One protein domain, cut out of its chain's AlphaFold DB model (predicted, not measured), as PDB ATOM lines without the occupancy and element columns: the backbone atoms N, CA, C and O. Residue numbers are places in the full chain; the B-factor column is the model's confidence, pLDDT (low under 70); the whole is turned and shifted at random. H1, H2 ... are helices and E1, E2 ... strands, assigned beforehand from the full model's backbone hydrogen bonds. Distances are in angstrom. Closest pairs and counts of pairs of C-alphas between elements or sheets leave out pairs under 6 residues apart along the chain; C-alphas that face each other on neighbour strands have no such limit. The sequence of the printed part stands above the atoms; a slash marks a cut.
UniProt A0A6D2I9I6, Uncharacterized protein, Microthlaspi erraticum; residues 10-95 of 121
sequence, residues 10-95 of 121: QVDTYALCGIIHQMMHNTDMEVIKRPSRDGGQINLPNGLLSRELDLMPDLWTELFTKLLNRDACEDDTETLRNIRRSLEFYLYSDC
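AT A GLANCE: This is residues 10 to 95 of the 121 residues of an uncharacterized protein of Microthlaspi erraticum (UniProt A0A6D2I9I6). The helix H2 lies in the middle, between the helix H3 on one side and the small strand hairpin E1 and E2 on the other, and H1 packs on a third side of H2 with its residues 10 to 17. H2 runs opposite ways to both H1 and H3, while H1 and H3 stay apart; the hairpin is turned to H2 by its strand E2. The printed part has 86 residues, with three named helices and two named strands in the order H1, E1, E2, H2, H3; the sheet has the order E1 - E2 and is antiparallel, and the class is mostly helix. The whole is compact, with a radius of gyration of the C-alphas of 13.2 A and spans of 39 by 29 by 26 A.

HOW THE PARTS SIT: H1, residues 10 to 25, touches H2, residues 57 to 68, and the closest C-alphas, those of Thr 13 and Leu 67, are 5.9 A apart. H1 touches H2 with its residues 10 to 17 alone, and H2 touches H1 with its residues 64 to 68 alone. The two helices run opposite ways at a shallow tilt of 32 degrees. E1, residues 31 to 35, and E2, residues 41 to 45, form an antiparallel hairpin, with 142 degrees between their directions. N 34 and O 42 are 2.8 A apart, and N 44 and O 32 are 3.0 A apart, both within hydrogen-bond range. The closest C-alphas of E2 and H2, those of Asn 43 and Leu 68, are 5.9 A apart, while E1 and H2 are apart. H2 touches H3, residues 77 to 93, and the closest C-alphas, those of Leu 63 and Ile 83, are 6.4 A apart. H2 and H3 form a helical hairpin, running opposite ways at a shallow tilt of 13 degrees. H1 and H3 are apart, and H3 is apart from both strands. In H1, H2 and H3 every O i to N i+4 pair is within hydrogen-bond range.

IN THESE COORDINATES: H1 begins at C-alpha 10, (130.609, 122.684, 134.421), and is 22.2 A long from first to last C-alpha. E1 measures 13.4 A and E2 13.1 A. H2 begins at C-alpha 57, (134.555, 124.870, 156.769), and measures 16.2 A. H3, the longest helix with 17 residues, measures 24.0 A and ends at C-alpha 93, (137.387, 140.363, 157.373).

THE WHOLE: The two C-alphas farthest apart, those of Gly 39 and Cys 95, are 39.9 A apart. The printed part has no cut. The link from E2 to H2, with 11 residues between them, is long. The mean pLDDT of the printed part is 85.4; residues 48 to 55, in that long link, and residue 73 are under 70.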
ATOM      1  N   GLN A  10     130.336 123.404 133.170       86.94
ATOM      2  CA  GLN A  10     130.609 122.684 134.421       86.94
ATOM      3  C   GLN A  10     131.892 121.848 134.379       86.94
ATOM      4  O   GLN A  10     132.341 121.362 135.413       86.94
ATOM      5  N   VAL A  11     132.477 121.635 133.196       88.38
ATOM      6  CA  VAL A  11     133.801 121.012 133.095       88.38
ATOM      7  C   VAL A  11     134.876 121.909 133.708       88.38
ATOM      8  O   VAL A  11     135.722 121.408 134.447       88.38
ATOM      9  N   ASP A  12     134.788 123.220 133.489       89.56
ATOM     10  CA  ASP A  12     135.757 124.190 133.994       89.56
ATOM     11  C   ASP A  12     135.567 124.408 135.496       89.56
ATOM     12  O   ASP A  12     136.539 124.417 136.251       89.56
ATOM     13  N   THR A  13     134.317 124.481 135.969       91.12
ATOM     14  CA  THR A  13     134.046 124.566 137.413       91.12
ATOM     15  C   THR A  13     134.468 123.297 138.151       91.12
ATOM     16  O   THR A  13     135.005 123.378 139.255       91.12
ATOM     17  N   TYR A  14     134.301 122.119 137.537       91.69
ATOM     18  CA  TYR A  14     134.810 120.862 138.084       91.69
ATOM     19  C   TYR A  14     136.344 120.846 138.142       91.69
ATOM     20  O   TYR A  14     136.915 120.433 139.153       91.69
ATOM     21  N   ALA A  15     137.017 121.319 137.089       93.06
ATOM     22  CA  ALA A  15     138.473 121.435 137.059       93.06
ATOM     23  C   ALA A  15     138.989 122.405 138.135       93.06
ATOM     24  O   ALA A  15     139.955 122.089 138.828       93.06
ATOM     25  N   LEU A  16     138.304 123.534 138.343       93.75
ATOM     26  CA  LEU A  16     138.604 124.475 139.421       93.75
ATOM     27  C   LEU A  16     138.506 123.807 140.800       93.75
ATOM     28  O   LEU A  16     139.418 123.958 141.613       93.75
ATOM     29  N   CYS A  17     137.454 123.021 141.057       93.75
ATOM     30  CA  CYS A  17     137.348 122.232 142.289       93.75
ATOM     31  C   CYS A  17     138.528 121.263 142.455       93.75
ATOM     32  O   CYS A  17     139.067 121.149 143.554       93.75
ATOM     33  N   GLY A  18     138.955 120.610 141.369       94.06
ATOM     34  CA  GLY A  18     140.129 119.735 141.368       94.06
ATOM     35  C   GLY A  18     141.416 120.463 141.763       94.06
ATOM     36  O   GLY A  18     142.129 120.000 142.648       94.06
ATOM     37  N   ILE A  19     141.674 121.633 141.169       94.88
ATOM     38  CA  ILE A  19     142.846 122.466 141.484       94.88
ATOM     39  C   ILE A  19     142.825 122.898 142.953       94.88
ATOM     40  O   ILE A  19     143.828 122.749 143.647       94.88
ATOM     41  N   ILE A  20     141.685 123.395 143.443       91.75
ATOM     42  CA  ILE A  20     141.550 123.840 144.837       91.75
ATOM     43  C   ILE A  20     141.802 122.670 145.796       91.75
ATOM     44  O   ILE A  20     142.592 122.805 146.727       91.75
ATOM     45  N   HIS A  21     141.196 121.506 145.548       91.12
ATOM     46  CA  HIS A  21     141.428 120.304 146.352       91.12
ATOM     47  C   HIS A  21     142.909 119.910 146.382       91.12
ATOM     48  O   HIS A  21     143.462 119.640 147.448       91.12
ATOM     49  N   GLN A  22     143.574 119.929 145.228       91.50
ATOM     50  CA  GLN A  22     144.992 119.607 145.137       91.50
ATOM     51  C   GLN A  22     145.864 120.629 145.880       91.50
ATOM     52  O   GLN A  22     146.813 120.236 146.550       91.50
ATOM     53  N   MET A  23     145.529 121.921 145.833       88.94
ATOM     54  CA  MET A  23     146.236 122.950 146.606       88.94
ATOM     55  C   MET A  23     146.086 122.763 148.124       88.94
ATOM     56  O   MET A  23     146.994 123.136 148.862       88.94
ATOM     57  N   MET A  24     144.970 122.194 148.589       85.88
ATOM     58  CA  MET A  24     144.699 121.996 150.019       85.88
ATOM     59  C   MET A  24     145.250 120.675 150.564       85.88
ATOM     60  O   MET A  24     145.749 120.646 151.685       85.88
ATOM     61  N   HIS A  25     145.175 119.593 149.786       85.19
ATOM     62  CA  HIS A  25     145.482 118.239 150.269       85.19
ATOM     63  C   HIS A  25     146.661 117.574 149.555       85.19
ATOM     64  O   HIS A  25     147.088 116.496 149.958       85.19
ATOM     65  N   ASN A  26     147.202 118.195 148.499       88.81
ATOM     66  CA  ASN A  26     148.258 117.631 147.653       88.81
ATOM     67  C   ASN A  26     147.900 116.251 147.060       88.81
ATOM     68  O   ASN A  26     148.762 115.404 146.827       88.81
ATOM     69  N   THR A  27     146.609 116.024 146.823       90.19
ATOM     70  CA  THR A  27     146.055 114.788 146.257       90.19
ATOM     71  C   THR A  27     144.965 115.110 145.246       90.19
ATOM     72  O   THR A  27     144.275 116.127 145.375       90.19
ATOM     73  N   ASP A  28     144.761 114.209 144.287       92.31
ATOM     74  CA  ASP A  28     143.671 114.316 143.321       92.31
ATOM     75  C   ASP A  28     142.302 114.324 144.013       92.31
ATOM     76  O   ASP A  28     142.084 113.656 145.027       92.31
ATOM     77  N   MET A  29     141.362 115.086 143.452       93.06
ATOM     78  CA  MET A  29     140.006 115.171 143.985       93.06
ATOM     79  C   MET A  29     139.205 113.913 143.647       93.06
ATOM     80  O   MET A  29     138.893 113.643 142.485       93.06
ATOM     81  N   GLU A  30     138.772 113.198 144.678       92.81
ATOM     82  CA  GLU A  30     137.727 112.186 144.569       92.81
ATOM     83  C   GLU A  30     136.379 112.802 144.954       92.81
ATOM     84  O   GLU A  30     136.281 113.503 145.955       92.81
ATOM     85  N   VAL A  31     135.324 112.550 144.175       91.38
ATOM     86  CA  VAL A  31     133.974 113.050 144.478       91.38
ATOM     87  C   VAL A  31     133.106 111.918 145.001       91.38
ATOM     88  O   VAL A  31     132.949 110.891 144.341       91.38
ATOM     89  N   ILE A  32     132.498 112.146 146.161       91.38
ATOM     90  CA  ILE A  32     131.587 111.222 146.830       91.38
ATOM     91  C   ILE A  32     130.179 111.812 146.907       91.38
ATOM     92  O   ILE A  32     129.997 113.029 146.989       91.38
ATOM     93  N   LYS A  33     129.175 110.933 146.908       90.38
ATOM     94  CA  LYS A  33     127.778 111.311 147.138       90.38
ATOM     95  C   LYS A  33     127.462 111.243 148.623       90.38
ATOM     96  O   LYS A  33     127.753 110.238 149.270       90.38
ATOM     97  N   ARG A  34     126.875 112.309 149.156       88.19
ATOM     98  CA  ARG A  34     126.399 112.392 150.537       88.19
ATOM     99  C   ARG A  34     124.913 112.739 150.567       88.19
ATOM    100  O   ARG A  34     124.455 113.488 149.706       88.19
ATOM    101  N   PRO A  35     124.156 112.243 151.558       87.44
ATOM    102  CA  PRO A  35     122.764 112.636 151.724       87.44
ATOM    103  C   PRO A  35     122.655 114.138 152.021       87.44
ATOM    104  O   PRO A  35     123.378 114.663 152.868       87.44
ATOM    105  N   SER A  36     121.743 114.818 151.325       84.12
ATOM    106  CA  SER A  36     121.368 116.207 151.616       84.12
ATOM    107  C   SER A  36     120.256 116.271 152.665       84.12
ATOM    108  O   SER A  36     119.454 115.341 152.778       84.12
ATOM    109  N   ARG A  37     120.172 117.391 153.394       78.62
ATOM    110  CA  ARG A  37     119.092 117.661 154.360       78.62
ATOM    111  C   ARG A  37     117.718 117.743 153.694       78.62
ATOM    112  O   ARG A  37     116.740 117.316 154.295       78.62
ATOM    113  N   ASP A  38     117.668 118.204 152.448       80.00
ATOM    114  CA  ASP A  38     116.417 118.427 151.705       80.00
ATOM    115  C   ASP A  38     115.875 117.159 151.021       80.00
ATOM    116  O   ASP A  38     114.904 117.210 150.271       80.00
ATOM    117  N   GLY A  39     116.497 116.002 151.279       75.06
ATOM    118  CA  GLY A  39     116.199 114.755 150.585       75.06
ATOM    119  C   GLY A  39     116.890 114.712 149.224       75.06
ATOM    120  O   GLY A  39     116.613 115.489 148.320       75.06
ATOM    121  N   GLY A  40     117.842 113.796 149.072       85.62
ATOM    122  CA  GLY A  40     118.624 113.659 147.846       85.62
ATOM    123  C   GLY A  40     120.089 113.374 148.131       85.62
ATOM    124  O   GLY A  40     120.477 113.109 149.268       85.62
ATOM    125  N   GLN A  41     120.898 113.407 147.078       88.38
ATOM    126  CA  GLN A  41     122.338 113.184 147.149       88.38
ATOM    127  C   GLN A  41     123.063 114.400 146.580       88.38
ATOM    128  O   GLN A  41     122.740 114.842 145.480       88.38
ATOM    129  N   ILE A  42     124.051 114.899 147.316       90.44
ATOM    130  CA  ILE A  42     124.963 115.956 146.886       90.44
ATOM    131  C   ILE A  42     126.362 115.388 146.673       90.44
ATOM    132  O   ILE A  42     126.832 114.530 147.417       90.44
ATOM    133  N   ASN A  43     127.024 115.881 145.640       91.25
ATOM    134  CA  ASN A  43     128.417 115.633 145.334       91.25
ATOM    135  C   ASN A  43     129.295 116.558 146.179       91.25
ATOM    136  O   ASN A  43     129.119 117.777 146.153       91.25
ATOM    137  N   LEU A  44     130.259 115.977 146.887       91.12
ATOM    138  CA  LEU A  44     131.283 116.692 147.647       91.12
ATOM    139  C   LEU A  44     132.646 116.018 147.451       91.12
ATOM    140  O   LEU A  44     132.687 114.811 147.193       91.12
ATOM    141  N   PRO A  45     133.764 116.749 147.598       91.12
ATOM    142  CA  PRO A  45     135.076 116.132 147.660       91.12
ATOM    143  C   PRO A  45     135.173 115.166 148.842       91.12
ATOM    144  O   PRO A  45     134.657 115.420 149.939       91.12
ATOM    145  N   ASN A  46     135.858 114.051 148.629       87.50
ATOM    146  CA  ASN A  46     136.352 113.228 149.714       87.50
ATOM    147  C   ASN A  46     137.370 114.049 150.526       87.50
ATOM    148  O   ASN A  46     138.087 114.866 149.968       87.50
ATOM    149  N   GLY A  47     137.404 113.892 151.849       78.69
ATOM    150  CA  GLY A  47     138.336 114.661 152.687       78.69
ATOM    151  C   GLY A  47     137.968 116.129 152.959       78.69
ATOM    152  O   GLY A  47     138.698 116.777 153.696       78.69
ATOM    153  N   LEU A  48     136.809 116.632 152.502       67.81
ATOM    154  CA  LEU A  48     136.344 118.011 152.775       67.81
ATOM    155  C   LEU A  48     136.219 118.370 154.283       67.81
ATOM    156  O   LEU A  48     136.047 119.523 154.652       67.81
ATOM    157  N   LEU A  49     136.288 117.383 155.174       61.66
ATOM    158  CA  LEU A  49     136.220 117.559 156.629       61.66
ATOM    159  C   LEU A  49     137.575 117.287 157.307       61.66
ATOM    160  O   LEU A  49     137.613 116.853 158.458       61.66
ATOM    161  N   SER A  50     138.689 117.428 156.580       62.94
ATOM    162  CA  SER A  50     140.019 117.299 157.174       62.94
ATOM    163  C   SER A  50     140.335 118.499 158.072       62.94
ATOM    164  O   SER A  50     139.799 119.591 157.888       62.94
ATOM    165  N   ARG A  51     141.253 118.307 159.028       58.66
ATOM    166  CA  ARG A  51     141.663 119.349 159.985       58.66
ATOM    167  C   ARG A  51     142.208 120.617 159.322       58.66
ATOM    168  O   ARG A  51     142.183 121.675 159.939       58.66
ATOM    169  N   GLU A  52     142.718 120.540 158.091       54.94
ATOM    170  CA  GLU A  52     143.204 121.722 157.369       54.94
ATOM    171  C   GLU A  52     142.064 122.653 156.918       54.94
ATOM    172  O   GLU A  52     142.251 123.866 156.833       54.94
ATOM    173  N   LEU A  53     140.872 122.103 156.673       58.09
ATOM    174  CA  LEU A  53     139.680 122.854 156.271       58.09
ATOM    175  C   LEU A  53     138.927 123.475 157.459       58.09
ATOM    176  O   LEU A  53     138.088 124.353 157.242       58.09
ATOM    177  N   ASP A  54     139.271 123.098 158.699       58.06
ATOM    178  CA  ASP A  54     138.641 123.585 159.940       58.06
ATOM    179  C   ASP A  54     138.741 125.108 160.124       58.06
ATOM    180  O   ASP A  54     137.977 125.686 160.895       58.06
ATOM    181  N   LEU A  55     139.649 125.787 159.415       64.50
ATOM    182  CA  LEU A  55     139.751 127.248 159.470       64.50
ATOM    183  C   LEU A  55     138.544 127.952 158.826       64.50
ATOM    184  O   LEU A  55     138.199 129.055 159.241       64.50
ATOM    185  N   MET A  56     137.920 127.340 157.812       75.50
ATOM    186  CA  MET A  56     136.885 127.956 156.966       75.50
ATOM    187  C   MET A  56     135.876 126.918 156.416       75.50
ATOM    188  O   MET A  56     135.589 126.908 155.214       75.50
ATOM    189  N   PRO A  57     135.324 126.017 157.251       76.38
ATOM    190  CA  PRO A  57     134.555 124.870 156.769       76.38
ATOM    191  C   PRO A  57     133.311 125.294 155.983       76.38
ATOM    192  O   PRO A  57     132.991 124.678 154.966       76.38
ATOM    193  N   ASP A  58     132.654 126.379 156.398       83.31
ATOM    194  CA  ASP A  58     131.441 126.879 155.748       83.31
ATOM    195  C   ASP A  58     131.727 127.424 154.343       83.31
ATOM    196  O   ASP A  58     131.023 127.076 153.396       83.31
ATOM    197  N   LEU A  59     132.805 128.201 154.181       87.06
ATOM    198  CA  LEU A  59     133.198 128.788 152.897       87.06
ATOM    199  C   LEU A  59     133.536 127.706 151.867       87.06
ATOM    200  O   LEU A  59     133.059 127.744 150.730       87.06
ATOM    201  N   TRP A  60     134.346 126.722 152.267       88.00
ATOM    202  CA  TRP A  60     134.731 125.628 151.380       88.00
ATOM    203  C   TRP A  60     133.546 124.718 151.074       88.00
ATOM    204  O   TRP A  60     133.318 124.379 149.911       88.00
ATOM    205  N   THR A  61     132.740 124.376 152.082       87.12
ATOM    206  CA  THR A  61     131.533 123.565 151.884       87.12
ATOM    207  C   THR A  61     130.568 124.235 150.918       87.12
ATOM    208  O   THR A  61     130.077 123.579 149.999       87.12
ATOM    209  N   GLU A  62     130.336 125.539 151.064       88.62
ATOM    210  CA  GLU A  62     129.492 126.304 150.151       88.62
ATOM    211  C   GLU A  62     130.057 126.306 148.723       88.62
ATOM    212  O   GLU A  62     129.322 126.009 147.775       88.62
ATOM    213  N   LEU A  63     131.359 126.575 148.563       92.69
ATOM    214  CA  LEU A  63     132.039 126.595 147.265       92.69
ATOM    215  C   LEU A  63     131.884 125.260 146.533       92.69
ATOM    216  O   LEU A  63     131.396 125.228 145.400       92.69
ATOM    217  N   PHE A  64     132.257 124.147 147.166       92.31
ATOM    218  CA  PHE A  64     132.185 122.838 146.516       92.31
ATOM    219  C   PHE A  64     130.747 122.406 146.256       92.31
ATOM    220  O   PHE A  64     130.462 121.864 145.188       92.31
ATOM    221  N   THR A  65     129.829 122.688 147.184       90.88
ATOM    222  CA  THR A  65     128.412 122.368 146.990       90.88
ATOM    223  C   THR A  65     127.868 123.090 145.759       90.88
ATOM    224  O   THR A  65     127.283 122.440 144.893       90.88
ATOM    225  N   LYS A  66     128.116 124.401 145.628       91.38
ATOM    226  CA  LYS A  66     127.637 125.208 144.494       91.38
ATOM    227  C   LYS A  66     128.249 124.791 143.158       91.38
ATOM    228  O   LYS A  66     127.551 124.802 142.149       91.38
ATOM    229  N   LEU A  67     129.530 124.428 143.129       92.25
ATOM    230  CA  LEU A  67     130.226 124.124 141.874       92.25
ATOM    231  C   LEU A  67     130.039 122.674 141.395       92.25
ATOM    232  O   LEU A  67     129.978 122.449 140.187       92.25
ATOM    233  N   LEU A  68     129.914 121.695 142.303       91.75
ATOM    234  CA  LEU A  68     129.813 120.267 141.950       91.75
ATOM    235  C   LEU A  68     128.381 119.767 141.711       91.75
ATOM    236  O   LEU A  68     128.199 118.656 141.203       91.75
ATOM    237  N   ASN A  69     127.366 120.549 142.087       89.62
ATOM    238  CA  ASN A  69     125.956 120.135 142.054       89.62
ATOM    239  C   ASN A  69     125.103 120.960 141.085       89.62
ATOM    240  O   ASN A  69     123.890 121.045 141.247       89.62
ATOM    241  N   ARG A  70     125.735 121.576 140.085       84.12
ATOM    242  CA  ARG A  70     125.064 122.443 139.115       84.12
ATOM    243  C   ARG A  70     124.492 121.703 137.914       84.12
ATOM    244  O   ARG A  70     125.103 120.767 137.389       84.12
ATOM    245  N   ASP A  71     123.364 122.211 137.430       80.75
ATOM    246  CA  ASP A  71     122.707 121.735 136.217       80.75
ATOM    247  C   ASP A  71     123.332 122.311 134.940       80.75
ATOM    248  O   ASP A  71     123.956 123.370 134.919       80.75
ATOM    249  N   ALA A  72     123.163 121.586 133.833       74.19
ATOM    250  CA  ALA A  72     123.873 121.848 132.579       74.19
ATOM    251  C   ALA A  72     123.399 123.033 131.749       74.19
ATOM    252  O   ALA A  72     124.043 123.369 130.756       74.19
ATOM    253  N   CYS A  73     122.294 123.654 132.145       66.94
ATOM    254  CA  CYS A  73     121.705 124.778 131.429       66.94
ATOM    255  C   CYS A  73     122.066 126.135 132.057       66.94
ATOM    256  O   CYS A  73     121.759 127.176 131.482       66.94
ATOM    257  N   GLU A  74     122.699 126.150 133.231       70.62
ATOM    258  CA  GLU A  74     122.908 127.389 133.977       70.62
ATOM    259  C   GLU A  74     124.203 128.111 133.584       70.62
ATOM    260  O   GLU A  74     125.284 127.521 133.585       70.62
ATOM    261  N   ASP A  75     124.098 129.421 133.341       78.38
ATOM    262  CA  ASP A  75     125.240 130.344 133.342       78.38
ATOM    263  C   ASP A  75     125.914 130.321 134.726       78.38
ATOM    264  O   ASP A  75     125.251 130.403 135.770       78.38
ATOM    265  N   ASP A  76     127.231 130.129 134.752       81.75
ATOM    266  CA  ASP A  76     128.064 130.049 135.953       81.75
ATOM    267  C   ASP A  76     128.595 131.400 136.423       81.75
ATOM    268  O   ASP A  76     129.017 131.516 137.576       81.75
ATOM    269  N   THR A  77     128.459 132.446 135.607       87.06
ATOM    270  CA  THR A  77     129.005 133.777 135.873       87.06
ATOM    271  C   THR A  77     128.565 134.337 137.227       87.06
ATOM    272  O   THR A  77     129.398 134.812 138.002       87.06
ATOM    273  N   GLU A  78     127.270 134.290 137.547       89.25
ATOM    274  CA  GLU A  78     126.764 134.851 138.808       89.25
ATOM    275  C   GLU A  78     127.178 134.007 140.020       89.25
ATOM    276  O   GLU A  78     127.552 134.551 141.060       89.25
ATOM    277  N   THR A  79     127.201 132.680 139.880       89.12
ATOM    278  CA  THR A  79     127.678 131.788 140.946       89.12
ATOM    279  C   THR A  79     129.157 132.030 141.240       89.12
ATOM    280  O   THR A  79     129.522 132.212 142.402       89.12
ATOM    281  N   LEU A  80     129.998 132.119 140.206       91.38
ATOM    282  CA  LEU A  80     131.423 132.421 140.345       91.38
ATOM    283  C   LEU A  80     131.654 133.812 140.944       91.38
ATOM    284  O   LEU A  80     132.500 133.975 141.822       91.38
ATOM    285  N   ARG A  81     130.868 134.813 140.529       94.19
ATOM    286  CA  ARG A  81     130.923 136.169 141.090       94.19
ATOM    287  C   ARG A  81     130.602 136.172 142.583       94.19
ATOM    288  O   ARG A  81     131.299 136.841 143.342       94.19
ATOM    289  N   ASN A  82     129.589 135.418 143.002       92.69
ATOM    290  CA  ASN A  82     129.208 135.306 144.408       92.69
ATOM    291  C   ASN A  82     130.265 134.567 145.234       92.69
ATOM    292  O   ASN A  82     130.645 135.062 146.289       92.69
ATOM    293  N   ILE A  83     130.815 133.460 144.725       92.88
ATOM    294  CA  ILE A  83     131.921 132.742 145.382       92.88
ATOM    295  C   ILE A  83     133.140 133.656 145.550       92.88
ATOM    296  O   ILE A  83     133.716 133.723 146.635       92.88
ATOM    297  N   ARG A  84     133.507 134.410 144.504       94.12
ATOM    298  CA  ARG A  84     134.613 135.372 144.574       94.12
ATOM    299  C   ARG A  84     134.371 136.427 145.654       94.12
ATOM    300  O   ARG A  84     135.276 136.675 146.440       94.12
ATOM    301  N   ARG A  85     133.164 137.003 145.733       94.75
ATOM    302  CA  ARG A  85     132.822 137.969 146.793       94.75
ATOM    303  C   ARG A  85     132.939 137.354 148.187       94.75
ATOM    304  O   ARG A  85     133.451 138.025 149.071       94.75
ATOM    305  N   SER A  86     132.499 136.110 148.392       91.94
ATOM    306  CA  SER A  86     132.634 135.433 149.693       91.94
ATOM    307  C   SER A  86     134.101 135.230 150.086       91.94
ATOM    308  O   SER A  86     134.471 135.487 151.230       91.94
ATOM    309  N   LEU A  87     134.956 134.838 149.132       90.12
ATOM    310  CA  LEU A  87     136.403 134.716 149.344       90.12
ATOM    311  C   LEU A  87     137.049 136.074 149.655       90.12
ATOM    312  O   LEU A  87     137.802 136.192 150.616       90.12
ATOM    313  N   GLU A  88     136.736 137.108 148.871       92.19
ATOM    314  CA  GLU A  88     137.223 138.476 149.092       92.19
ATOM    315  C   GLU A  88     136.787 138.997 150.464       92.19
ATOM    316  O   GLU A  88     137.610 139.505 151.222       92.19
ATOM    317  N   PHE A  89     135.513 138.829 150.817       91.50
ATOM    318  CA  PHE A  89     134.985 139.237 152.114       91.50
ATOM    319  C   PHE A  89     135.746 138.575 153.264       91.50
ATOM    320  O   PHE A  89     136.119 139.257 154.214       91.50
ATOM    321  N   TYR A  90     136.044 137.276 153.157       86.88
ATOM    322  CA  TYR A  90     136.873 136.591 154.143       86.88
ATOM    323  C   TYR A  90     138.283 137.192 154.231       86.88
ATOM    324  O   TYR A  90     138.738 137.511 155.327       86.88
ATOM    325  N   LEU A  91     138.954 137.420 153.098       86.69
ATOM    326  CA  LEU A  91     140.294 138.023 153.074       86.69
ATOM    327  C   LEU A  91     140.333 139.408 153.735       86.69
ATOM    328  O   LEU A  91     141.309 139.738 154.408       86.69
ATOM    329  N   TYR A  92     139.275 140.205 153.573       87.31
ATOM    330  CA  TYR A  92     139.166 141.542 154.162       87.31
ATOM    331  C   TYR A  92     138.556 141.563 155.568       87.31
ATOM    332  O   TYR A  92     138.560 142.613 156.208       87.31
ATOM    333  N   SER A  93     138.045 140.433 156.061       87.69
ATOM    334  CA  SER A  93     137.387 140.363 157.373       87.69
ATOM    335  C   SER A  93     138.348 140.595 158.543       87.69
ATOM    336  O   SER A  93     137.927 141.060 159.600       87.69
ATOM    337  N   ASP A  94     139.638 140.308 158.349       85.94
ATOM    338  CA  ASP A  94     140.676 140.448 159.365       85.94
ATOM    339  C   ASP A  94     142.018 140.818 158.717       85.94
ATOM    340  O   ASP A  94     142.569 140.067 157.909       85.94
ATOM    341  N   CYS A  95     142.588 141.966 159.095       88.31
ATOM    342  CA  CYS A  95     143.875 142.418 158.561       88.31
ATOM    343  C   CYS A  95     145.020 141.429 158.833       88.31
ATOM    344  O   CYS A  95     145.950 141.337 158.027       88.31
TER     345      CYS A  95